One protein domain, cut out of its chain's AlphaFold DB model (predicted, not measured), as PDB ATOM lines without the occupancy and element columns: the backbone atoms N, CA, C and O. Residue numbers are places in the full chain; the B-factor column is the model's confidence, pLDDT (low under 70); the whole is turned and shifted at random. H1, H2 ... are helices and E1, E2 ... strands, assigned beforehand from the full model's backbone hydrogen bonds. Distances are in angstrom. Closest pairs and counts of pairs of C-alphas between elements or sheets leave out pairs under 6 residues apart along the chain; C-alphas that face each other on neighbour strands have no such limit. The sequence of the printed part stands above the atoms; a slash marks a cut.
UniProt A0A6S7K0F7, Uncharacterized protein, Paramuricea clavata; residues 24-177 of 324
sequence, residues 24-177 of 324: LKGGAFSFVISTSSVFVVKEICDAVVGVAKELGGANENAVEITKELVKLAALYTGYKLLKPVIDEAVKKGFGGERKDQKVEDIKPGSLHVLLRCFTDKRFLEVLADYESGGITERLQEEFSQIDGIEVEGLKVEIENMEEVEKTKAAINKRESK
ATOM      1  N   LEU A  24      -4.010  -0.225  50.082       41.62
ATOM      2  CA  LEU A  24      -5.329   0.334  49.747       41.62
ATOM      3  C   LEU A  24      -6.089   0.708  51.024       41.62
ATOM      4  O   LEU A  24      -6.737  -0.119  51.663       41.62
ATOM      5  N   LYS A  25      -6.009   1.984  51.401       58.91
ATOM      6  CA  LYS A  25      -6.870   2.576  52.424       58.91
ATOM      7  C   LYS A  25      -8.244   2.813  51.814       58.91
ATOM      8  O   LYS A  25      -8.453   3.832  51.186       58.91
ATOM      9  N   GLY A  26      -9.159   1.871  51.970       56.66
ATOM     10  CA  GLY A  26     -10.555   2.018  51.572       56.66
ATOM     11  C   GLY A  26     -11.322   0.730  51.848       56.66
ATOM     12  O   GLY A  26     -10.750  -0.359  51.821       56.66
ATOM     13  N   GLY A  27     -12.597   0.859  52.212       83.81
ATOM     14  CA  GLY A  27     -13.465  -0.289  52.478       83.81
ATOM     15  C   GLY A  27     -14.140  -0.827  51.218       83.81
ATOM     16  O   GLY A  27     -14.032  -0.257  50.129       83.81
ATOM     17  N   ALA A  28     -14.870  -1.926  51.381       87.00
ATOM     18  CA  ALA A  28     -15.738  -2.474  50.349       87.00
ATOM     19  C   ALA A  28     -17.196  -2.425  50.809       87.00
ATOM     20  O   ALA A  28     -17.489  -2.638  51.987       87.00
ATOM     21  N   PHE A  29     -18.094  -2.169  49.865       90.94
ATOM     22  CA  PHE A  29     -19.534  -2.233  50.059       90.94
ATOM     23  C   PHE A  29     -20.090  -3.435  49.310       90.94
ATOM     24  O   PHE A  29     -19.774  -3.637  48.137       90.94
ATOM     25  N   SER A  30     -20.936  -4.201  49.984       90.25
ATOM     26  CA  SER A  30     -21.707  -5.299  49.415       90.25
ATOM     27  C   SER A  30     -23.139  -4.813  49.242       90.25
ATOM     28  O   SER A  30     -23.905  -4.792  50.203       90.25
ATOM     29  N   PHE A  31     -23.479  -4.327  48.051       88.00
ATOM     30  CA  PHE A  31     -24.810  -3.802  47.766       88.00
ATOM     31  C   PHE A  31     -25.744  -4.895  47.272       88.00
ATOM     32  O   PHE A  31     -25.369  -5.703  46.426       88.00
ATOM     33  N   VAL A  32     -26.993  -4.846  47.716       85.44
ATOM     34  CA  VAL A  32     -28.101  -5.623  47.172       85.44
ATOM     35  C   VAL A  32     -29.082  -4.670  46.526       85.44
ATOM     36  O   VAL A  32     -29.674  -3.821  47.192       85.44
ATOM     37  N   ILE A  33     -29.262  -4.831  45.219       83.00
ATOM     38  CA  ILE A  33     -30.227  -4.062  44.442       83.00
ATOM     39  C   ILE A  33     -31.432  -4.957  44.155       83.00
ATOM     40  O   ILE A  33     -31.328  -6.023  43.537       83.00
ATOM     41  N   SER A  34     -32.595  -4.524  44.623       80.81
ATOM     42  CA  SER A  34     -33.867  -5.220  44.447       80.81
ATOM     43  C   SER A  34     -34.943  -4.267  43.939       80.81
ATOM     44  O   SER A  34     -34.804  -3.052  44.039       80.81
ATOM     45  N   THR A  35     -36.000  -4.812  43.350       70.88
ATOM     46  CA  THR A  35     -37.121  -4.041  42.798       70.88
ATOM     47  C   THR A  35     -38.428  -4.701  43.220       70.88
ATOM     48  O   THR A  35     -38.474  -5.927  43.384       70.88
ATOM     49  N   SER A  36     -39.492  -3.917  43.413       62.19
ATOM     50  CA  SER A  36     -40.825  -4.481  43.671       62.19
ATOM     51  C   SER A  36     -41.443  -5.057  42.401       62.19
ATOM     52  O   SER A  36     -42.132  -6.072  42.464       62.19
ATOM     53  N   SER A  37     -41.163  -4.430  41.259       60.16
ATOM     54  CA  SER A  37     -41.669  -4.789  39.935       60.16
ATOM     55  C   SER A  37     -40.652  -4.388  38.869       60.16
ATOM     56  O   SER A  37     -40.011  -3.341  38.966       60.16
ATOM     57  N   VAL A  38     -40.494  -5.233  37.848       57.38
ATOM     58  CA  VAL A  38     -39.882  -4.836  36.577       57.38
ATOM     59  C   VAL A  38     -40.842  -5.203  35.462       57.38
ATOM     60  O   VAL A  38     -41.275  -6.356  35.387       57.38
ATOM     61  N   PHE A  39     -41.172  -4.234  34.615       61.25
ATOM     62  CA  PHE A  39     -41.962  -4.457  33.413       61.25
ATOM     63  C   PHE A  39     -41.033  -4.466  32.206       61.25
ATOM     64  O   PHE A  39     -40.239  -3.547  32.025       61.25
ATOM     65  N   VAL A  40     -41.134  -5.506  31.380       60.12
ATOM     66  CA  VAL A  40     -40.420  -5.571  30.100       60.12
ATOM     67  C   VAL A  40     -41.400  -5.286  28.975       60.12
ATOM     68  O   VAL A  40     -42.453  -5.920  28.885       60.12
ATOM     69  N   VAL A  41     -41.075  -4.321  28.118       56.97
ATOM     70  CA  VAL A  41     -41.913  -3.948  26.977       56.97
ATOM     71  C   VAL A  41     -41.758  -4.984  25.859       56.97
ATOM     72  O   VAL A  41     -40.676  -5.509  25.593       56.97
ATOM     73  N   LYS A  42     -42.881  -5.268  25.193       50.22
ATOM     74  CA  LYS A  42     -43.102  -6.343  24.216       50.22
ATOM     75  C   LYS A  42     -42.032  -6.475  23.118       50.22
ATOM     76  O   LYS A  42     -41.736  -7.590  22.706       50.22
ATOM     77  N   GLU A  43     -41.426  -5.378  22.673       51.25
ATOM     78  CA  GLU A  43     -40.440  -5.377  21.577       51.25
ATOM     79  C   GLU A  43     -39.145  -6.133  21.930       51.25
ATOM     80  O   GLU A  43     -38.587  -6.831  21.081       51.25
ATOM     81  N   ILE A  44     -38.710  -6.094  23.198       54.06
ATOM     82  CA  ILE A  44     -37.577  -6.905  23.680       54.06
ATOM     83  C   ILE A  44     -37.963  -8.379  23.736       54.06
ATOM     84  O   ILE A  44     -37.170  -9.245  23.362       54.06
ATOM     85  N   CYS A  45     -39.186  -8.678  24.172       51.81
ATOM     86  CA  CYS A  45     -39.682 -10.046  24.210       51.81
ATOM     87  C   CYS A  45     -39.765 -10.654  22.805       51.81
ATOM     88  O   CYS A  45     -39.325 -11.785  22.625       51.81
ATOM     89  N   ASP A  46     -40.240  -9.908  21.805       49.09
ATOM     90  CA  ASP A  46     -40.336 -10.379  20.419       49.09
ATOM     91  C   ASP A  46     -38.944 -10.649  19.809       49.09
ATOM     92  O   ASP A  46     -38.739 -11.679  19.159       49.09
ATOM     93  N   ALA A  47     -37.951  -9.793  20.091       53.03
ATOM     94  CA  ALA A  47     -36.561 -10.010  19.681       53.03
ATOM     95  C   ALA A  47     -35.930 -11.240  20.364       53.03
ATOM     96  O   ALA A  47     -35.259 -12.046  19.715       53.03
ATOM     97  N   VAL A  48     -36.180 -11.434  21.663       49.84
ATOM     98  CA  VAL A  48     -35.662 -12.585  22.421       49.84
ATOM     99  C   VAL A  48     -36.341 -13.893  22.003       49.84
ATOM    100  O   VAL A  48     -35.668 -14.915  21.866       49.84
ATOM    101  N   VAL A  49     -37.652 -13.875  21.748       52.19
ATOM    102  CA  VAL A  49     -38.404 -15.026  21.223       52.19
ATOM    103  C   VAL A  49     -37.915 -15.402  19.822       52.19
ATOM    104  O   VAL A  49     -37.796 -16.591  19.520       52.19
ATOM    105  N   GLY A  50     -37.572 -14.416  18.984       52.88
ATOM    106  CA  GLY A  50     -36.934 -14.643  17.684       52.88
ATOM    107  C   GLY A  50     -35.619 -15.422  17.805       52.88
ATOM    108  O   GLY A  50     -35.460 -16.465  17.174       52.88
ATOM    109  N   VAL A  51     -34.728 -14.987  18.699       52.50
ATOM    110  CA  VAL A  51     -33.436 -15.654  18.958       52.50
ATOM    111  C   VAL A  51     -33.616 -17.049  19.578       52.50
ATOM    112  O   VAL A  51     -32.906 -17.990  19.223       52.50
ATOM    113  N   ALA A  52     -34.588 -17.231  20.479       47.69
ATOM    114  CA  ALA A  52     -34.873 -18.528  21.101       47.69
ATOM    115  C   ALA A  52     -35.414 -19.570  20.101       47.69
ATOM    116  O   ALA A  52     -35.108 -20.760  20.223       47.69
ATOM    117  N   LYS A  53     -36.175 -19.129  19.087       51.78
ATOM    118  CA  LYS A  53     -36.614 -19.979  17.968       51.78
ATOM    119  C   LYS A  53     -35.447 -20.416  17.085       51.78
ATOM    120  O   LYS A  53     -35.381 -21.587  16.722       51.78
ATOM    121  N   GLU A  54     -34.512 -19.516  16.780       50.47
ATOM    122  CA  GLU A  54     -33.319 -19.837  15.979       50.47
ATOM    123  C   GLU A  54     -32.376 -20.825  16.681       50.47
ATOM    124  O   GLU A  54     -31.728 -21.642  16.030       50.47
ATOM    125  N   LEU A  55     -32.343 -20.806  18.015       46.22
ATOM    126  CA  LEU A  55     -31.535 -21.716  18.832       46.22
ATOM    127  C   LEU A  55     -32.241 -23.047  19.169       46.22
ATOM    128  O   LEU A  55     -31.732 -23.820  19.980       46.22
ATOM    129  N   GLY A  56     -33.390 -23.337  18.544       41.34
ATOM    130  CA  GLY A  56     -34.087 -24.627  18.650       41.34
ATOM    131  C   GLY A  56     -34.739 -24.903  20.011       41.34
ATOM    132  O   GLY A  56     -34.951 -26.061  20.363       41.34
ATOM    133  N   GLY A  57     -35.029 -23.856  20.789       51.34
ATOM    134  CA  GLY A  57     -35.351 -23.962  22.214       51.34
ATOM    135  C   GLY A  57     -36.769 -23.576  22.635       51.34
ATOM    136  O   GLY A  57     -36.935 -23.192  23.789       51.34
ATOM    137  N   ALA A  58     -37.789 -23.638  21.773       42.75
ATOM    138  CA  ALA A  58     -39.154 -23.281  22.181       42.75
ATOM    139  C   ALA A  58     -40.156 -24.434  22.005       42.75
ATOM    140  O   ALA A  58     -40.435 -24.875  20.895       42.75
ATOM    141  N   ASN A  59     -40.715 -24.881  23.133       41.09
ATOM    142  CA  ASN A  59     -41.956 -25.648  23.210       41.09
ATOM    143  C   ASN A  59     -43.128 -24.682  22.949       41.09
ATOM    144  O   ASN A  59     -43.150 -23.593  23.522       41.09
ATOM    145  N   GLU A  60     -44.082 -25.051  22.096       39.38
ATOM    146  CA  GLU A  60     -45.090 -24.159  21.487       39.38
ATOM    147  C   GLU A  60     -46.169 -23.596  22.444       39.38
ATOM    148  O   GLU A  60     -47.161 -23.041  21.986       39.38
ATOM    149  N   ASN A  61     -45.986 -23.657  23.767       44.84
ATOM    150  CA  ASN A  61     -46.995 -23.255  24.758       44.84
ATOM    151  C   ASN A  61     -46.469 -22.293  25.844       44.84
ATOM    152  O   ASN A  61     -46.633 -22.560  27.031       44.84
ATOM    153  N   ALA A  62     -45.840 -21.182  25.464       37.75
ATOM    154  CA  ALA A  62     -45.679 -19.978  26.294       37.75
ATOM    155  C   ALA A  62     -45.193 -18.859  25.346       37.75
ATOM    156  O   ALA A  62     -44.299 -19.095  24.547       37.75
ATOM    157  N   VAL A  63     -45.707 -17.637  25.301       38.91
ATOM    158  CA  VAL A  63     -46.141 -16.795  26.401       38.91
ATOM    159  C   VAL A  63     -47.173 -15.809  25.838       38.91
ATOM    160  O   VAL A  63     -46.873 -15.032  24.932       38.91
ATOM    161  N   GLU A  64     -48.391 -15.820  26.369       36.34
ATOM    162  CA  GLU A  64     -49.261 -14.647  26.304       36.34
ATOM    163  C   GLU A  64     -48.684 -13.644  27.314       36.34
ATOM    164  O   GLU A  64     -48.909 -13.763  28.517       36.34
ATOM    165  N   ILE A  65     -47.816 -12.734  26.853       42.12
ATOM    166  CA  ILE A  65     -47.104 -11.795  27.736       42.12
ATOM    167  C   ILE A  65     -48.082 -10.701  28.165       42.12
ATOM    168  O   ILE A  65     -48.195  -9.632  27.564       42.12
ATOM    169  N   THR A  66     -48.822 -11.007  29.222       36.28
ATOM    170  CA  THR A  66     -49.365 -10.008  30.142       36.28
ATOM    171  C   THR A  66     -48.196  -9.263  30.802       36.28
ATOM    172  O   THR A  66     -47.070  -9.749  30.777       36.28
ATOM    173  N   LYS A  67     -48.418  -8.061  31.350       43.09
ATOM    174  CA  LYS A  67     -47.430  -7.313  32.152       43.09
ATOM    175  C   LYS A  67     -46.964  -8.158  33.355       43.09
ATOM    176  O   LYS A  67     -47.458  -7.970  34.463       43.09
ATOM    177  N   GLU A  68     -46.078  -9.125  33.149       46.91
ATOM    178  CA  GLU A  68     -45.610  -9.998  34.217       46.91
ATOM    179  C   GLU A  68     -44.544  -9.267  35.027       46.91
ATOM    180  O   GLU A  68     -43.551  -8.779  34.490       46.91
ATOM    181  N   LEU A  69     -44.764  -9.196  36.341       51.12
ATOM    182  CA  LEU A  69     -43.754  -8.753  37.290       51.12
ATOM    183  C   LEU A  69     -42.592  -9.750  37.273       51.12
ATOM    184  O   LEU A  69     -42.673 -10.822  37.877       51.12
ATOM    185  N   VAL A  70     -41.484  -9.379  36.640       60.69
ATOM    186  CA  VAL A  70     -40.246 -10.160  36.697       60.69
ATOM    187  C   VAL A  70     -39.291  -9.492  37.685       60.69
ATOM    188  O   VAL A  70     -39.145  -8.274  37.707       60.69
ATOM    189  N   LYS A  71     -38.621 -10.272  38.543       66.81
ATOM    190  CA  LYS A  71     -37.574  -9.730  39.429       66.81
ATOM    191  C   LYS A  71     -36.354  -9.317  38.601       66.81
ATOM    192  O   LYS A  71     -35.944 -10.064  37.714       66.81
ATOM    193  N   LEU A  72     -35.693  -8.212  38.958       69.56
ATOM    194  CA  LEU A  72     -34.493  -7.716  38.260       69.56
ATOM    195  C   LEU A  72     -33.398  -8.788  38.090       69.56
ATOM    196  O   LEU A  72     -32.779  -8.911  37.036       69.56
ATOM    197  N   ALA A  73     -33.204  -9.635  39.099       65.62
ATOM    198  CA  ALA A  73     -32.267 -10.750  39.014       65.62
ATOM    199  C   ALA A  73     -32.645 -11.797  37.956       65.62
ATOM    200  O   ALA A  73     -31.766 -12.345  37.292       65.62
ATOM    201  N   ALA A  74     -33.935 -12.077  37.770       66.50
ATOM    202  CA  ALA A  74     -34.387 -13.003  36.738       66.50
ATOM    203  C   ALA A  74     -34.136 -12.424  35.336       66.50
ATOM    204  O   ALA A  74     -33.744 -13.175  34.447       66.50
ATOM    205  N   LEU A  75     -34.236 -11.101  35.161       68.62
ATOM    206  CA  LEU A  75     -33.828 -10.435  33.917       68.62
ATOM    207  C   LEU A  75     -32.326 -10.561  33.673       68.62
ATOM    208  O   LEU A  75     -31.907 -11.000  32.605       68.62
ATOM    209  N   TYR A  76     -31.524 -10.274  34.696       70.06
ATOM    210  CA  TYR A  76     -30.068 -10.352  34.619       70.06
ATOM    211  C   TYR A  76     -29.541 -11.757  34.280       70.06
ATOM    212  O   TYR A  76     -28.574 -11.908  33.535       70.06
ATOM    213  N   THR A  77     -30.178 -12.800  34.825       65.25
ATOM    214  CA  THR A  77     -29.747 -14.197  34.635       65.25
ATOM    215  C   THR A  77     -30.380 -14.845  33.406       65.25
ATOM    216  O   THR A  77     -29.723 -15.611  32.702       65.25
ATOM    217  N   GLY A  78     -31.663 -14.566  33.166       61.44
ATOM    218  CA  GLY A  78     -32.472 -15.206  32.130       61.44
ATOM    219  C   GLY A  78     -32.226 -14.647  30.732       61.44
ATOM    220  O   GLY A  78     -32.388 -15.370  29.753       61.44
ATOM    221  N   TYR A  79     -31.766 -13.397  30.628       63.12
ATOM    222  CA  TYR A  79     -31.593 -12.709  29.353       63.12
ATOM    223  C   TYR A  79     -30.137 -12.286  29.171       63.12
ATOM    224  O   TYR A  79     -29.753 -11.154  29.461       63.12
ATOM    225  N   LYS A  80     -29.312 -13.196  28.631       66.38
ATOM    226  CA  LYS A  80     -27.881 -12.944  28.349       66.38
ATOM    227  C   LYS A  80     -27.628 -11.645  27.571       66.38
ATOM    228  O   LYS A  80     -26.585 -11.031  27.764       66.38
ATOM    229  N   LEU A  81     -28.570 -11.236  26.719       65.81
ATOM    230  CA  LEU A  81     -28.494 -10.008  25.919       65.81
ATOM    231  C   LEU A  81     -28.670  -8.724  26.748       65.81
ATOM    232  O   LEU A  81     -28.132  -7.692  26.365       65.81
ATOM    233  N   LEU A  82     -29.370  -8.780  27.887       70.62
ATOM    234  CA  LEU A  82     -29.597  -7.623  28.763       70.62
ATOM    235  C   LEU A  82     -28.478  -7.428  29.793       70.62
ATOM    236  O   LEU A  82     -28.318  -6.331  30.322       70.62
ATOM    237  N   LYS A  83     -27.674  -8.467  30.054       76.25
ATOM    238  CA  LYS A  83     -26.572  -8.422  31.025       76.25
ATOM    239  C   LYS A  83     -25.609  -7.241  30.796       76.25
ATOM    240  O   LYS A  83     -25.381  -6.522  31.764       76.25
ATOM    241  N   PRO A  84     -25.087  -6.972  29.578       79.44
ATOM    242  CA  PRO A  84     -24.168  -5.850  29.366       79.44
ATOM    243  C   PRO A  84     -24.818  -4.491  29.636       79.44
ATOM    244  O   PRO A  84     -24.179  -3.599  30.179       79.44
ATOM    245  N   VAL A  85     -26.098  -4.343  29.286       79.94
ATOM    246  CA  VAL A  85     -26.842  -3.089  29.467       79.94
ATOM    247  C   VAL A  85     -27.103  -2.826  30.951       79.94
ATOM    248  O   VAL A  85     -26.902  -1.713  31.429       79.94
ATOM    249  N   ILE A  86     -27.471  -3.870  31.699       81.94
ATOM    250  CA  ILE A  86     -27.644  -3.799  33.153       81.94
ATOM    251  C   ILE A  86     -26.303  -3.534  33.854       81.94
ATOM    252  O   ILE A  86     -26.252  -2.701  34.754       81.94
ATOM    253  N   ASP A  87     -25.216  -4.195  33.441       84.00
ATOM    254  CA  ASP A  87     -23.876  -3.966  34.002       84.00
ATOM    255  C   ASP A  87     -23.443  -2.502  33.820       84.00
ATOM    256  O   ASP A  87     -22.922  -1.889  34.752       84.00
ATOM    257  N   GLU A  88     -23.690  -1.917  32.645       84.62
ATOM    258  CA  GLU A  88     -23.398  -0.505  32.377       84.62
ATOM    259  C   GLU A  88     -24.269   0.447  33.207       84.62
ATOM    260  O   GLU A  88     -23.733   1.382  33.804       84.62
ATOM    261  N   ALA A  89     -25.574   0.191  33.325       84.88
ATOM    262  CA  ALA A  89     -26.462   0.990  34.175       84.88
ATOM    263  C   ALA A  89     -26.014   0.968  35.648       84.88
ATOM    264  O   ALA A  89     -25.940   2.006  36.306       84.88
ATOM    265  N   VAL A  90     -25.615  -0.204  36.153       86.81
ATOM    266  CA  VAL A  90     -25.081  -0.366  37.512       86.81
ATOM    267  C   VAL A  90     -23.791   0.430  37.693       86.81
ATOM    268  O   VAL A  90     -23.667   1.193  38.653       86.81
ATOM    269  N   LYS A  91     -22.833   0.313  36.762       86.50
ATOM    270  CA  LYS A  91     -21.583   1.089  36.818       86.50
ATOM    271  C   LYS A  91     -21.855   2.591  36.849       86.50
ATOM    272  O   LYS A  91     -21.262   3.293  37.668       86.50
ATOM    273  N   LYS A  92     -22.745   3.088  35.988       83.94
ATOM    274  CA  LYS A  92     -23.115   4.508  35.942       83.94
ATOM    275  C   LYS A  92     -23.814   4.969  37.219       83.94
ATOM    276  O   LYS A  92     -23.430   6.006  37.757       83.94
ATOM    277  N   GLY A  93     -24.722   4.169  37.781       84.62
ATOM    278  CA  GLY A  93     -25.387   4.475  39.054       84.62
ATOM    279  C   GLY A  93     -24.406   4.645  40.223       84.62
ATOM    280  O   GLY A  93     -24.554   5.554  41.047       84.62
ATOM    281  N   PHE A  94     -23.321   3.863  40.234       85.38
ATOM    282  CA  PHE A  94     -22.209   4.011  41.185       85.38
ATOM    283  C   PHE A  94     -21.173   5.087  40.796       85.38
ATOM    284  O   PHE A  94     -20.127   5.212  41.440       85.38
ATOM    285  N   GLY A  95     -21.457   5.913  39.787       80.25
ATOM    286  CA  GLY A  95     -20.641   7.066  39.402       80.25
ATOM    287  C   GLY A  95     -19.629   6.816  38.281       80.25
ATOM    288  O   GLY A  95     -18.699   7.618  38.148       80.25
ATOM    289  N   GLY A  96     -19.797   5.742  37.500       83.50
ATOM    290  CA  GLY A  96     -19.039   5.442  36.281       83.50
ATOM    291  C   GLY A  96     -17.625   4.896  36.510       83.50
ATOM    292  O   GLY A  96     -17.264   4.466  37.610       83.50
ATOM    293  N   GLU A  97     -16.810   4.912  35.450       80.50
ATOM    294  CA  GLU A  97     -15.396   4.536  35.533       80.50
ATOM    295  C   GLU A  97     -14.604   5.555  36.351       80.50
ATOM    296  O   GLU A  97     -14.578   6.752  36.056       80.50
ATOM    297  N   ARG A  98     -13.920   5.065  37.386       72.38
ATOM    298  CA  ARG A  98     -13.101   5.888  38.272       72.38
ATOM    299  C   ARG A  98     -11.824   5.155  38.659       72.38
ATOM    300  O   ARG A  98     -11.776   3.931  38.680       72.38
ATOM    301  N   LYS A  99     -10.777   5.919  38.980       75.00
ATOM    302  CA  LYS A  99      -9.469   5.374  39.391       75.00
ATOM    303  C   LYS A  99      -9.408   5.008  40.878       75.00
ATOM    304  O   LYS A  99      -8.496   4.302  41.288       75.00
ATOM    305  N   ASP A 100     -10.342   5.513  41.679       67.62
ATOM    306  CA  ASP A 100     -10.380   5.414  43.143       67.62
ATOM    307  C   ASP A 100     -11.479   4.474  43.672       67.62
ATOM    308  O   ASP A 100     -11.639   4.331  44.887       67.62
ATOM    309  N   GLN A 101     -12.205   3.802  42.775       81.94
ATOM    310  CA  GLN A 101     -13.155   2.740  43.093       81.94
ATOM    311  C   GLN A 101     -13.251   1.728  41.950       81.94
ATOM    312  O   GLN A 101     -12.895   2.031  40.812       81.94
ATOM    313  N   LYS A 102     -13.798   0.546  42.232       84.31
ATOM    314  CA  LYS A 102     -14.099  -0.465  41.218       84.31
ATOM    315  C   LYS A 102     -15.367  -1.239  41.569       84.31
ATOM    316  O   LYS A 102     -15.528  -1.675  42.707       84.31
ATOM    317  N   VAL A 103     -16.246  -1.396  40.579       85.31
ATOM    318  CA  VAL A 103     -17.446  -2.244  40.646       85.31
ATOM    319  C   VAL A 103     -17.061  -3.658  40.203       85.31
ATOM    320  O   VAL A 103     -16.515  -3.838  39.115       85.31
ATOM    321  N   GLU A 104     -17.314  -4.649  41.050       81.25
ATOM    322  CA  GLU A 104     -16.919  -6.050  40.885       81.25
ATOM    323  C   GLU A 104     -18.084  -6.995  41.252       81.25
ATOM    324  O   GLU A 104     -19.074  -6.594  41.864       81.25
ATOM    325  N   ASP A 105     -17.954  -8.270  40.872       75.00
ATOM    326  CA  ASP A 105     -18.768  -9.390  41.367       75.00
ATOM    327  C   ASP A 105     -20.299  -9.223  41.300       75.00
ATOM    328  O   ASP A 105     -21.008  -9.613  42.231       75.00
ATOM    329  N   ILE A 106     -20.819  -8.715  40.176       77.75
ATOM    330  CA  ILE A 106     -22.269  -8.609  39.943       77.75
ATOM    331  C   ILE A 106     -22.895 -10.015  39.842       77.75
ATOM    332  O   ILE A 106     -22.705 -10.723  38.846       77.75
ATOM    333  N   LYS A 107     -23.634 -10.443  40.879       72.19
ATOM    334  CA  LYS A 107     -24.204 -11.805  41.001       72.19
ATOM    335  C   LYS A 107     -25.743 -11.840  40.914       72.19
ATOM    336  O   LYS A 107     -26.409 -10.909  41.369       72.19
ATOM    337  N   PRO A 108     -26.326 -12.927  40.360       53.22
ATOM    338  CA  PRO A 108     -27.774 -13.108  40.258       53.22
ATOM    339  C   PRO A 108     -28.447 -13.564  41.571       53.22
ATOM    340  O   PRO A 108     -27.917 -14.405  42.292       53.22
ATOM    341  N   GLY A 109     -29.653 -13.042  41.833       56.50
ATOM    342  CA  GLY A 109     -30.571 -13.414  42.931       56.50
ATOM    343  C   GLY A 109     -31.401 -12.209  43.403       56.50
ATOM    344  O   GLY A 109     -32.616 -12.144  43.220       56.50
ATOM    345  N   SER A 110     -30.674 -11.203  43.864       57.78
ATOM    346  CA  SER A 110     -30.985  -9.772  43.947       57.78
ATOM    347  C   SER A 110     -29.654  -9.124  43.592       57.78
ATOM    348  O   SER A 110     -28.634  -9.618  44.063       57.78
ATOM    349  N   LEU A 111     -29.627  -8.194  42.637       73.19
ATOM    350  CA  LEU A 111     -28.410  -7.857  41.895       73.19
ATOM    351  C   LEU A 111     -27.330  -7.389  42.879       73.19
ATOM    352  O   LEU A 111     -27.396  -6.285  43.416       73.19
ATOM    353  N   HIS A 112     -26.414  -8.305  43.192       79.25
ATOM    354  CA  HIS A 112     -25.473  -8.153  44.287       79.25
ATOM    355  C   HIS A 112     -24.210  -7.553  43.708       79.25
ATOM    356  O   HIS A 112     -23.628  -8.159  42.815       79.25
ATOM    357  N   VAL A 113     -23.785  -6.397  44.201       84.44
ATOM    358  CA  VAL A 113     -22.696  -5.609  43.625       84.44
ATOM    359  C   VAL A 113     -21.635  -5.363  44.681       84.44
ATOM    360  O   VAL A 113     -21.922  -4.778  45.723       84.44
ATOM    361  N   LEU A 114     -20.398  -5.768  44.399       83.88
ATOM    362  CA  LEU A 114     -19.261  -5.414  45.234       83.88
ATOM    363  C   LEU A 114     -18.671  -4.094  44.729       83.88
ATOM    364  O   LEU A 114     -18.189  -4.017  43.603       83.88
ATOM    365  N   LEU A 115     -18.678  -3.053  45.556       87.25
ATOM    366  CA  LEU A 115     -18.002  -1.793  45.254       87.25
ATOM    367  C   LEU A 115     -16.788  -1.639  46.165       87.25
ATOM    368  O   LEU A 115     -16.914  -1.402  47.367       87.25
ATOM    369  N   ARG A 116     -15.594  -1.745  45.586       81.81
ATOM    370  CA  ARG A 116     -14.329  -1.559  46.297       81.81
ATOM    371  C   ARG A 116     -13.885  -0.107  46.182       81.81
ATOM    372  O   ARG A 116     -13.689   0.377  45.073       81.81
ATOM    373  N   CYS A 117     -13.692   0.570  47.310       77.88
ATOM    374  CA  CYS A 117     -13.093   1.903  47.357       77.88
ATOM    375  C   CYS A 117     -11.596   1.787  47.655       77.88
ATOM    376  O   CYS A 117     -11.186   1.005  48.508       77.88
ATOM    377  N   PHE A 118     -10.778   2.583  46.971       76.88
ATOM    378  CA  PHE A 118      -9.322   2.589  47.142       76.88
ATOM    379  C   PHE A 118      -8.821   3.741  48.026       76.88
ATOM    380  O   PHE A 118      -7.628   3.792  48.326       76.88
ATOM    381  N   THR A 119      -9.711   4.665  48.420       75.88
ATOM    382  CA  THR A 119      -9.411   5.788  49.328       75.88
ATOM    383  C   THR A 119     -10.460   5.916  50.444       75.88
ATOM    384  O   THR A 119     -11.646   5.664  50.217       75.88
ATOM    385  N   ASP A 120     -10.038   6.360  51.636       83.75
ATOM    386  CA  ASP A 120     -10.926   6.653  52.777       83.75
ATOM    387  C   ASP A 120     -11.949   7.746  52.426       83.75
ATOM    388  O   ASP A 120     -13.138   7.604  52.706       83.75
ATOM    389  N   LYS A 121     -11.505   8.803  51.730       80.12
ATOM    390  CA  LYS A 121     -12.381   9.877  51.240       80.12
ATOM    391  C   LYS A 121     -13.484   9.319  50.342       80.12
ATOM    392  O   LYS A 121     -14.654   9.619  50.562       80.12
ATOM    393  N   ARG A 122     -13.123   8.483  49.360       85.81
ATOM    394  CA  ARG A 122     -14.104   7.899  48.440       85.81
ATOM    395  C   ARG A 122     -15.084   6.988  49.170       85.81
ATOM    396  O   ARG A 122     -16.274   7.030  48.884       85.81
ATOM    397  N   PHE A 123     -14.595   6.209  50.132       87.81
ATOM    398  CA  PHE A 123     -15.443   5.379  50.983       87.81
ATOM    399  C   PHE A 123     -16.490   6.219  51.736       87.81
ATOM    400  O   PHE A 123     -17.670   5.878  51.714       87.81
ATOM    401  N   LEU A 124     -16.088   7.343  52.342       86.75
ATOM    402  CA  LEU A 124     -17.015   8.249  53.031       86.75
ATOM    403  C   LEU A 124     -18.003   8.932  52.075       86.75
ATOM    404  O   LEU A 124     -19.176   9.049  52.413       86.75
ATOM    405  N   GLU A 125     -17.561   9.348  50.883       83.62
ATOM    406  CA  GLU A 125     -18.445   9.918  49.855       83.62
ATOM    407  C   GLU A 125     -19.530   8.927  49.423       83.62
ATOM    408  O   GLU A 125     -20.698   9.295  49.355       83.62
ATOM    409  N   VAL A 126     -19.151   7.674  49.149       86.38
ATOM    410  CA  VAL A 126     -20.095   6.612  48.767       86.38
ATOM    411  C   VAL A 126     -21.086   6.338  49.894       86.38
ATOM    412  O   VAL A 126     -22.276   6.186  49.632       86.38
ATOM    413  N   LEU A 127     -20.619   6.297  51.146       92.12
ATOM    414  CA  LEU A 127     -21.500   6.086  52.291       92.12
ATOM    415  C   LEU A 127     -22.485   7.249  52.474       92.12
ATOM    416  O   LEU A 127     -23.672   7.006  52.658       92.12
ATOM    417  N   ALA A 128     -22.024   8.498  52.369       85.62
ATOM    418  CA  ALA A 128     -22.891   9.673  52.466       85.62
ATOM    419  C   ALA A 128     -23.936   9.711  51.337       85.62
ATOM    420  O   ALA A 128     -25.101  10.037  51.556       85.62
ATOM    421  N   ASP A 129     -23.530   9.338  50.126       82.31
ATOM    422  CA  ASP A 129     -24.397   9.259  48.955       82.31
ATOM    423  C   ASP A 129     -25.449   8.141  49.095       82.31
ATOM    424  O   ASP A 129     -26.622   8.357  48.792       82.31
ATOM    425  N   TYR A 130     -25.076   6.988  49.664       90.56
ATOM    426  CA  TYR A 130     -26.027   5.949  50.071       90.56
ATOM    427  C   TYR A 130     -27.019   6.457  51.130       90.56
ATOM    428  O   TYR A 130     -28.227   6.333  50.941       90.56
ATOM    429  N   GLU A 131     -26.524   7.057  52.218       87.56
ATOM    430  CA  GLU A 131     -27.340   7.574  53.328       87.56
ATOM    431  C   GLU A 131     -28.324   8.664  52.862       87.56
ATOM    432  O   GLU A 131     -29.441   8.749  53.369       87.56
ATOM    433  N   SER A 132     -27.930   9.471  51.871       86.88
ATOM    434  CA  SER A 132     -28.782  10.504  51.270       86.88
ATOM    435  C   SER A 132     -29.857   9.963  50.320       86.88
ATOM    436  O   SER A 132     -30.781  10.693  49.977       86.88
ATOM    437  N   GLY A 133     -29.737   8.706  49.877       84.06
ATOM    438  CA  GLY A 133     -30.580   8.114  48.836       84.06
ATOM    439  C   GLY A 133     -30.114   8.384  47.399       84.06
ATOM    440  O   GLY A 133     -30.666   7.788  46.475       84.06
ATOM    441  N   GLY A 134     -29.069   9.191  47.191       85.50
ATOM    442  CA  GLY A 134     -28.586   9.578  45.862       85.50
ATOM    443  C   GLY A 134     -28.157   8.399  44.981       85.50
ATOM    444  O   GLY A 134     -28.397   8.412  43.772       85.50
ATOM    445  N   ILE A 135     -27.593   7.332  45.565       84.12
ATOM    446  CA  ILE A 135     -27.282   6.093  44.820       84.12
ATOM    447  C   ILE A 135     -28.555   5.450  44.255       84.12
ATOM    448  O   ILE A 135     -28.569   5.025  43.100       84.12
ATOM    449  N   THR A 136     -29.619   5.382  45.056       87.31
ATOM    450  CA  THR A 136     -30.900   4.790  44.649       87.31
ATOM    451  C   THR A 136     -31.536   5.599  43.525       87.31
ATOM    452  O   THR A 136     -31.943   5.018  42.522       87.31
ATOM    453  N   GLU A 137     -31.563   6.928  43.651       85.69
ATOM    454  CA  GLU A 137     -32.117   7.823  42.628       85.69
ATOM    455  C   GLU A 137     -31.390   7.672  41.289       85.69
ATOM    456  O   GLU A 137     -32.030   7.462  40.257       85.69
ATOM    457  N   ARG A 138     -30.050   7.682  41.296       90.12
ATOM    458  CA  ARG A 138     -29.267   7.520  40.063       90.12
ATOM    459  C   ARG A 138     -29.427   6.145  39.437       90.12
ATOM    460  O   ARG A 138     -29.535   6.044  38.224       90.12
ATOM    461  N   LEU A 139     -29.447   5.078  40.237       86.69
ATOM    462  CA  LEU A 139     -29.703   3.740  39.699       86.69
ATOM    463  C   LEU A 139     -31.091   3.662  39.059       86.69
ATOM    464  O   LEU A 139     -31.234   3.054  38.003       86.69
ATOM    465  N   GLN A 140     -32.104   4.289  39.659       85.31
ATOM    466  CA  GLN A 140     -33.447   4.325  39.088       85.31
ATOM    467  C   GLN A 140     -33.482   5.087  37.757       85.31
ATOM    468  O   GLN A 140     -34.112   4.616  36.809       85.31
ATOM    469  N   GLU A 141     -32.783   6.219  37.659       84.56
ATOM    470  CA  GLU A 141     -32.635   6.969  36.409       84.56
ATOM    471  C   GLU A 141     -31.937   6.132  35.327       84.56
ATOM    472  O   GLU A 141     -32.465   5.990  34.226       84.56
ATOM    473  N   GLU A 142     -30.804   5.507  35.651       86.12
ATOM    474  CA  GLU A 142     -30.035   4.688  34.706       86.12
ATOM    475  C   GLU A 142     -30.814   3.456  34.231       86.12
ATOM    476  O   GLU A 142     -30.785   3.123  33.048       86.12
ATOM    477  N   PHE A 143     -31.566   2.795  35.117       83.94
ATOM    478  CA  PHE A 143     -32.437   1.691  34.712       83.94
ATOM    479  C   PHE A 143     -33.604   2.151  33.834       83.94
ATOM    480  O   PHE A 143     -33.983   1.419  32.925       83.94
ATOM    481  N   SER A 144     -34.141   3.354  34.061       81.62
ATOM    482  CA  SER A 144     -35.237   3.916  33.256       81.62
ATOM    483  C   SER A 144     -34.798   4.317  31.843       81.62
ATOM    484  O   SER A 144     -35.638   4.464  30.960       81.62
ATOM    485  N   GLN A 145     -33.494   4.499  31.618       82.06
ATOM    486  CA  GLN A 145     -32.926   4.741  30.286       82.06
ATOM    487  C   GLN A 145     -32.756   3.460  29.463       82.06
ATOM    488  O   GLN A 145     -32.414   3.534  28.283       82.06
ATOM    489  N   ILE A 146     -32.953   2.281  30.061       78.19
ATOM    490  CA  ILE A 146     -32.913   1.032  29.311       78.19
ATOM    491  C   ILE A 146     -34.238   0.891  28.569       78.19
ATOM    492  O   ILE A 146     -35.271   0.601  29.177       78.19
ATOM    493  N   ASP A 147     -34.190   1.071  27.249       68.75
ATOM    494  CA  ASP A 147     -35.352   0.884  26.384       68.75
ATOM    495  C   ASP A 147     -36.037  -0.444  26.702       68.75
ATOM    496  O   ASP A 147     -35.402  -1.492  26.776       68.75
ATOM    497  N   GLY A 148     -37.346  -0.389  26.929       66.94
ATOM    498  CA  GLY A 148     -38.159  -1.562  27.205       66.94
ATOM    499  C   GLY A 148     -38.023  -2.167  28.604       66.94
ATOM    500  O   GLY A 148     -38.537  -3.267  28.795       66.94
ATOM    501  N   ILE A 149     -37.395  -1.491  29.573       71.56
ATOM    502  CA  ILE A 149     -37.405  -1.877  30.993       71.56
ATOM    503  C   ILE A 149     -37.981  -0.730  31.836       71.56
ATOM    504  O   ILE A 149     -37.398   0.345  31.915       71.56
ATOM    505  N   GLU A 150     -39.092  -0.972  32.534       72.12
ATOM    506  CA  GLU A 150     -39.606  -0.062  33.567       72.12
ATOM    507  C   GLU A 150     -39.362  -0.674  34.947       72.12
ATOM    508  O   GLU A 150     -39.759  -1.812  35.212       72.12
ATOM    509  N   VAL A 151     -38.714   0.077  35.838       72.94
ATOM    510  CA  VAL A 151     -38.391  -0.367  37.197       72.94
ATOM    511  C   VAL A 151     -39.156   0.469  38.214       72.94
ATOM    512  O   VAL A 151     -38.999   1.688  38.254       72.94
ATOM    513  N   GLU A 152     -39.926  -0.181  39.089       75.38
ATOM    514  CA  GLU A 152     -40.550   0.483  40.238       75.38
ATOM    515  C   GLU A 152     -40.065  -0.112  41.566       75.38
ATOM    516  O   GLU A 152     -39.651  -1.275  41.659       75.38
ATOM    517  N   GLY A 153     -40.123   0.718  42.615       77.56
ATOM    518  CA  GLY A 153     -39.761   0.337  43.981       77.56
ATOM    519  C   GLY A 153     -38.337  -0.201  44.097       77.56
ATOM    520  O   GLY A 153     -38.110  -1.202  44.777       77.56
ATOM    521  N   LEU A 154     -37.393   0.440  43.398       83.50
ATOM    522  CA  LEU A 154     -35.974   0.132  43.514       83.50
ATOM    523  C   LEU A 154     -35.531   0.332  44.969       83.50
ATOM    524  O   LEU A 154     -35.738   1.389  45.563       83.50
ATOM    525  N   LYS A 155     -34.900  -0.693  45.532       86.19
ATOM    526  CA  LYS A 155     -34.345  -0.687  46.878       86.19
ATOM    527  C   LYS A 155     -32.885  -1.106  46.817       86.19
ATOM    528  O   LYS A 155     -32.564  -2.167  46.277       86.19
ATOM    529  N   VAL A 156     -32.029  -0.271  47.392       89.12
ATOM    530  CA  VAL A 156     -30.590  -0.499  47.517       89.12
ATOM    531  C   VAL A 156     -30.280  -0.689  48.994       89.12
ATOM    532  O   VAL A 156     -30.628   0.161  49.810       89.12
ATOM    533  N   GLU A 157     -29.645  -1.801  49.341       91.31
ATOM    534  CA  GLU A 157     -29.237  -2.117  50.713       91.31
ATOM    535  C   GLU A 157     -27.750  -2.462  50.757       91.31
ATOM    536  O   GLU A 157     -27.219  -3.012  49.796       91.31
ATOM    537  N   ILE A 158     -27.077  -2.165  51.869       91.06
ATOM    538  CA  ILE A 158     -25.710  -2.630  52.136       91.06
ATOM    539  C   ILE A 158     -25.794  -3.857  53.052       91.06
ATOM    540  O   ILE A 158     -26.173  -3.735  54.215       91.06
ATOM    541  N   GLU A 159     -25.407  -5.029  52.551       91.00
ATOM    542  CA  GLU A 159     -25.386  -6.281  53.321       91.00
ATOM    543  C   GLU A 159     -24.304  -6.278  54.406       91.00
ATOM    544  O   GLU A 159     -24.548  -6.700  55.535       91.00
ATOM    545  N   ASN A 160     -23.110  -5.765  54.102       89.31
ATOM    546  CA  ASN A 160     -21.980  -5.747  55.035       89.31
ATOM    547  C   ASN A 160     -21.927  -4.471  55.900       89.31
ATOM    548  O   ASN A 160     -20.850  -3.957  56.202       89.31
ATOM    549  N   MET A 161     -23.088  -3.955  56.327       93.94
ATOM    550  CA  MET A 161     -23.188  -2.677  57.051       93.94
ATOM    551  C   MET A 161     -22.338  -2.639  58.332       93.94
ATOM    552  O   MET A 161     -21.728  -1.621  58.645       93.94
ATOM    553  N   GLU A 162     -22.234  -3.754  59.061       89.06
ATOM    554  CA  GLU A 162     -21.405  -3.822  60.273       89.06
ATOM    555  C   GLU A 162     -19.914  -3.570  59.971       89.06
ATOM    556  O   GLU A 162     -19.221  -2.886  60.727       89.06
ATOM    557  N   GLU A 163     -19.405  -4.094  58.853       86.44
ATOM    558  CA  GLU A 163     -18.026  -3.860  58.407       86.44
ATOM    559  C   GLU A 163     -17.830  -2.428  57.907       86.44
ATOM    560  O   GLU A 163     -16.789  -1.813  58.167       86.44
ATOM    561  N   VAL A 164     -18.840  -1.883  57.227       90.00
ATOM    562  CA  VAL A 164     -18.855  -0.495  56.756       90.00
ATOM    563  C   VAL A 164     -18.768   0.471  57.936       90.00
ATOM    564  O   VAL A 164     -17.905   1.348  57.937       90.00
ATOM    565  N   GLU A 165     -19.558   0.262  58.989       90.50
ATOM    566  CA  GLU A 165     -19.522   1.089  60.201       90.50
ATOM    567  C   GLU A 165     -18.207   0.939  60.978       90.50
ATOM    568  O   GLU A 165     -17.635   1.933  61.432       90.50
ATOM    569  N   LYS A 166     -17.644  -0.276  61.072       86.25
ATOM    570  CA  LYS A 166     -16.290  -0.474  61.632       86.25
ATOM    571  C   LYS A 166     -15.242   0.307  60.841       86.25
ATOM    572  O   LYS A 166     -14.352   0.919  61.436       86.25
ATOM    573  N   THR A 167     -15.355   0.311  59.515       84.62
ATOM    574  CA  THR A 167     -14.450   1.044  58.622       84.62
ATOM    575  C   THR A 167     -14.618   2.554  58.791       84.62
ATOM    576  O   THR A 167     -13.623   3.243  59.004       84.62
ATOM    577  N   LYS A 168     -15.856   3.068  58.813       90.00
ATOM    578  CA  LYS A 168     -16.190   4.475  59.101       90.00
ATOM    579  C   LYS A 168     -15.616   4.917  60.448       90.00
ATOM    580  O   LYS A 168     -14.934   5.934  60.527       90.00
ATOM    581  N   ALA A 169     -15.808   4.123  61.499       86.69
ATOM    582  CA  ALA A 169     -15.265   4.403  62.825       86.69
ATOM    583  C   ALA A 169     -13.727   4.400  62.838       86.69
ATOM    584  O   ALA A 169     -13.113   5.250  63.487       86.69
ATOM    585  N   ALA A 170     -13.090   3.476  62.114       81.31
ATOM    586  CA  ALA A 170     -11.639   3.453  61.966       81.31
ATOM    587  C   ALA A 170     -11.123   4.696  61.225       81.31
ATOM    588  O   ALA A 170     -10.127   5.271  61.662       81.31
ATOM    589  N   ILE A 171     -11.805   5.136  60.161       81.31
ATOM    590  CA  ILE A 171     -11.498   6.378  59.436       81.31
ATOM    591  C   ILE A 171     -11.632   7.578  60.379       81.31
ATOM    592  O   ILE A 171     -10.651   8.284  60.595       81.31
ATOM    593  N   ASN A 172     -12.773   7.730  61.052       81.44
ATOM    594  CA  ASN A 172     -13.015   8.835  61.984       81.44
ATOM    595  C   ASN A 172     -11.994   8.865  63.130       81.44
ATOM    596  O   ASN A 172     -11.537   9.929  63.527       81.44
ATOM    597  N   LYS A 173     -11.578   7.700  63.645       76.44
ATOM    598  CA  LYS A 173     -10.528   7.598  64.671       76.44
ATOM    599  C   LYS A 173      -9.144   7.994  64.142       76.44
ATOM    600  O   LYS A 173      -8.312   8.474  64.911       76.44
ATOM    601  N   ARG A 174      -8.869   7.758  62.852       69.00
ATOM    602  CA  ARG A 174      -7.650   8.236  62.177       69.00
ATOM    603  C   ARG A 174      -7.699   9.751  61.974       69.00
ATOM    604  O   ARG A 174      -6.678  10.392  62.189       69.00
ATOM    605  N   GLU A 175      -8.863  10.303  61.638       64.69
ATOM    606  CA  GLU A 175      -9.084  11.747  61.458       64.69
ATOM    607  C   GLU A 175      -9.124  12.522  62.787       64.69
ATOM    608  O   GLU A 175      -8.714  13.676  62.842       64.69
ATOM    609  N   SER A 176      -9.547  11.885  63.885       54.19
ATOM    610  CA  SER A 176      -9.612  12.496  65.220       54.19
ATOM    611  C   SER A 176      -8.290  12.458  65.992       54.19
ATOM    612  O   SER A 176      -8.238  12.914  67.139       54.19
ATOM    613  N   LYS A 177      -7.229  11.853  65.442       49.50
ATOM    614  CA  LYS A 177      -5.900  11.918  66.061       49.50
ATOM    615  C   LYS A 177      -5.381  13.355  65.928       49.50
ATOM    616  O   LYS A 177      -5.488  13.922  64.842       49.50
TER     617      LYS A 177
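AT A GLANCE: This is residues 24 to 177 of the 324 residues of an uncharacterized protein of Paramuricea clavata (UniProt A0A6S7K0F7). The body of this rod is a twisted sheet of four strands, E3, E4, E1 and E6, with H3, H4 and H5 over one face: two layers, a sheet and its helices. H6 makes one end of the rod; at the other end a small sheet, E2 with E5, leads to H1 and the long link after it, of which residues 55 and 56 and the last part of H1 stick out. The printed part has 154 residues, with six named helices and six named strands in the order E1 E2 H1 H2 H3 E3 E4 H4 H5 E5 E6 H6; the larger sheet runs E3 - E4 - E1 - E6, antiparallel throughout, and the class is mixed. The whole is only just loose, close to compact, with a radius of gyration of the C-alphas of 18.4 A and spans of 69 by 26 by 23 A.

HOW THE PARTS SIT: E1, residues 28 to 34, runs on into E2, residues 37 to 40, at 72 degrees. H1, residues 42 to 54, touches no helix and is not on the larger sheet. H2, residues 72 to 78, and H3, residues 83 to 93, only just touch, and only at the corner, with 3 pairs of C-alphas within 8 A; the closest are those of Tyr 76 and Lys 83, 5.4 A apart. E3, residues 101 to 107, and E4, residues 111 to 117, form a hairpin, with N 104 and O 114 at 2.8 A. E4 and E1 are antiparallel, with N 31 and O 113 at 2.8 A. H2 and H3 are on the same face of this sheet; H3 has a height over the sheet of 9.4 A. H4, residues 120 to 132, is on the sheet at a height of 9.2 A and runs along the strands, at 5 degrees to E4 on the local plane. H5, residues 134 to 144, touches H3, closest at the C-alphas of Gly 93 and Leu 139, 4.4 A apart. E5, residues 149 to 152, is antiparallel to E2, with N 39 and O 150 at 2.9 A. E6, residues 155 to 158, is antiparallel to E1, with N 32 and O 157 at 2.8 A. H6, residues 161 to 175, only grazes the sheet. In the six helices each O i to N i+4 pair is within hydrogen-bond range.

IN THESE COORDINATES: E1 begins at C-alpha 28, (-15.738, -2.474, 50.349), and is 19.3 A long. H1 measures 18.6 A, E4 19.0 A and H4 18.3 A. H6, 20.6 A, ends at C-alpha 175, (-9.084, 11.747, 61.458).

THE WHOLE: The C-alphas of Glu 60 and Lys 177 are the two farthest apart, 69.5 A. The printed part has no cut. The link from H1 to H2, 17 residues, is long. Residues 51 to 56, of which 51 to 54 belong to H1, stand free. The mean pLDDT of the printed part is 72.3; 58 residues are under 70, among them residues 36 to 75.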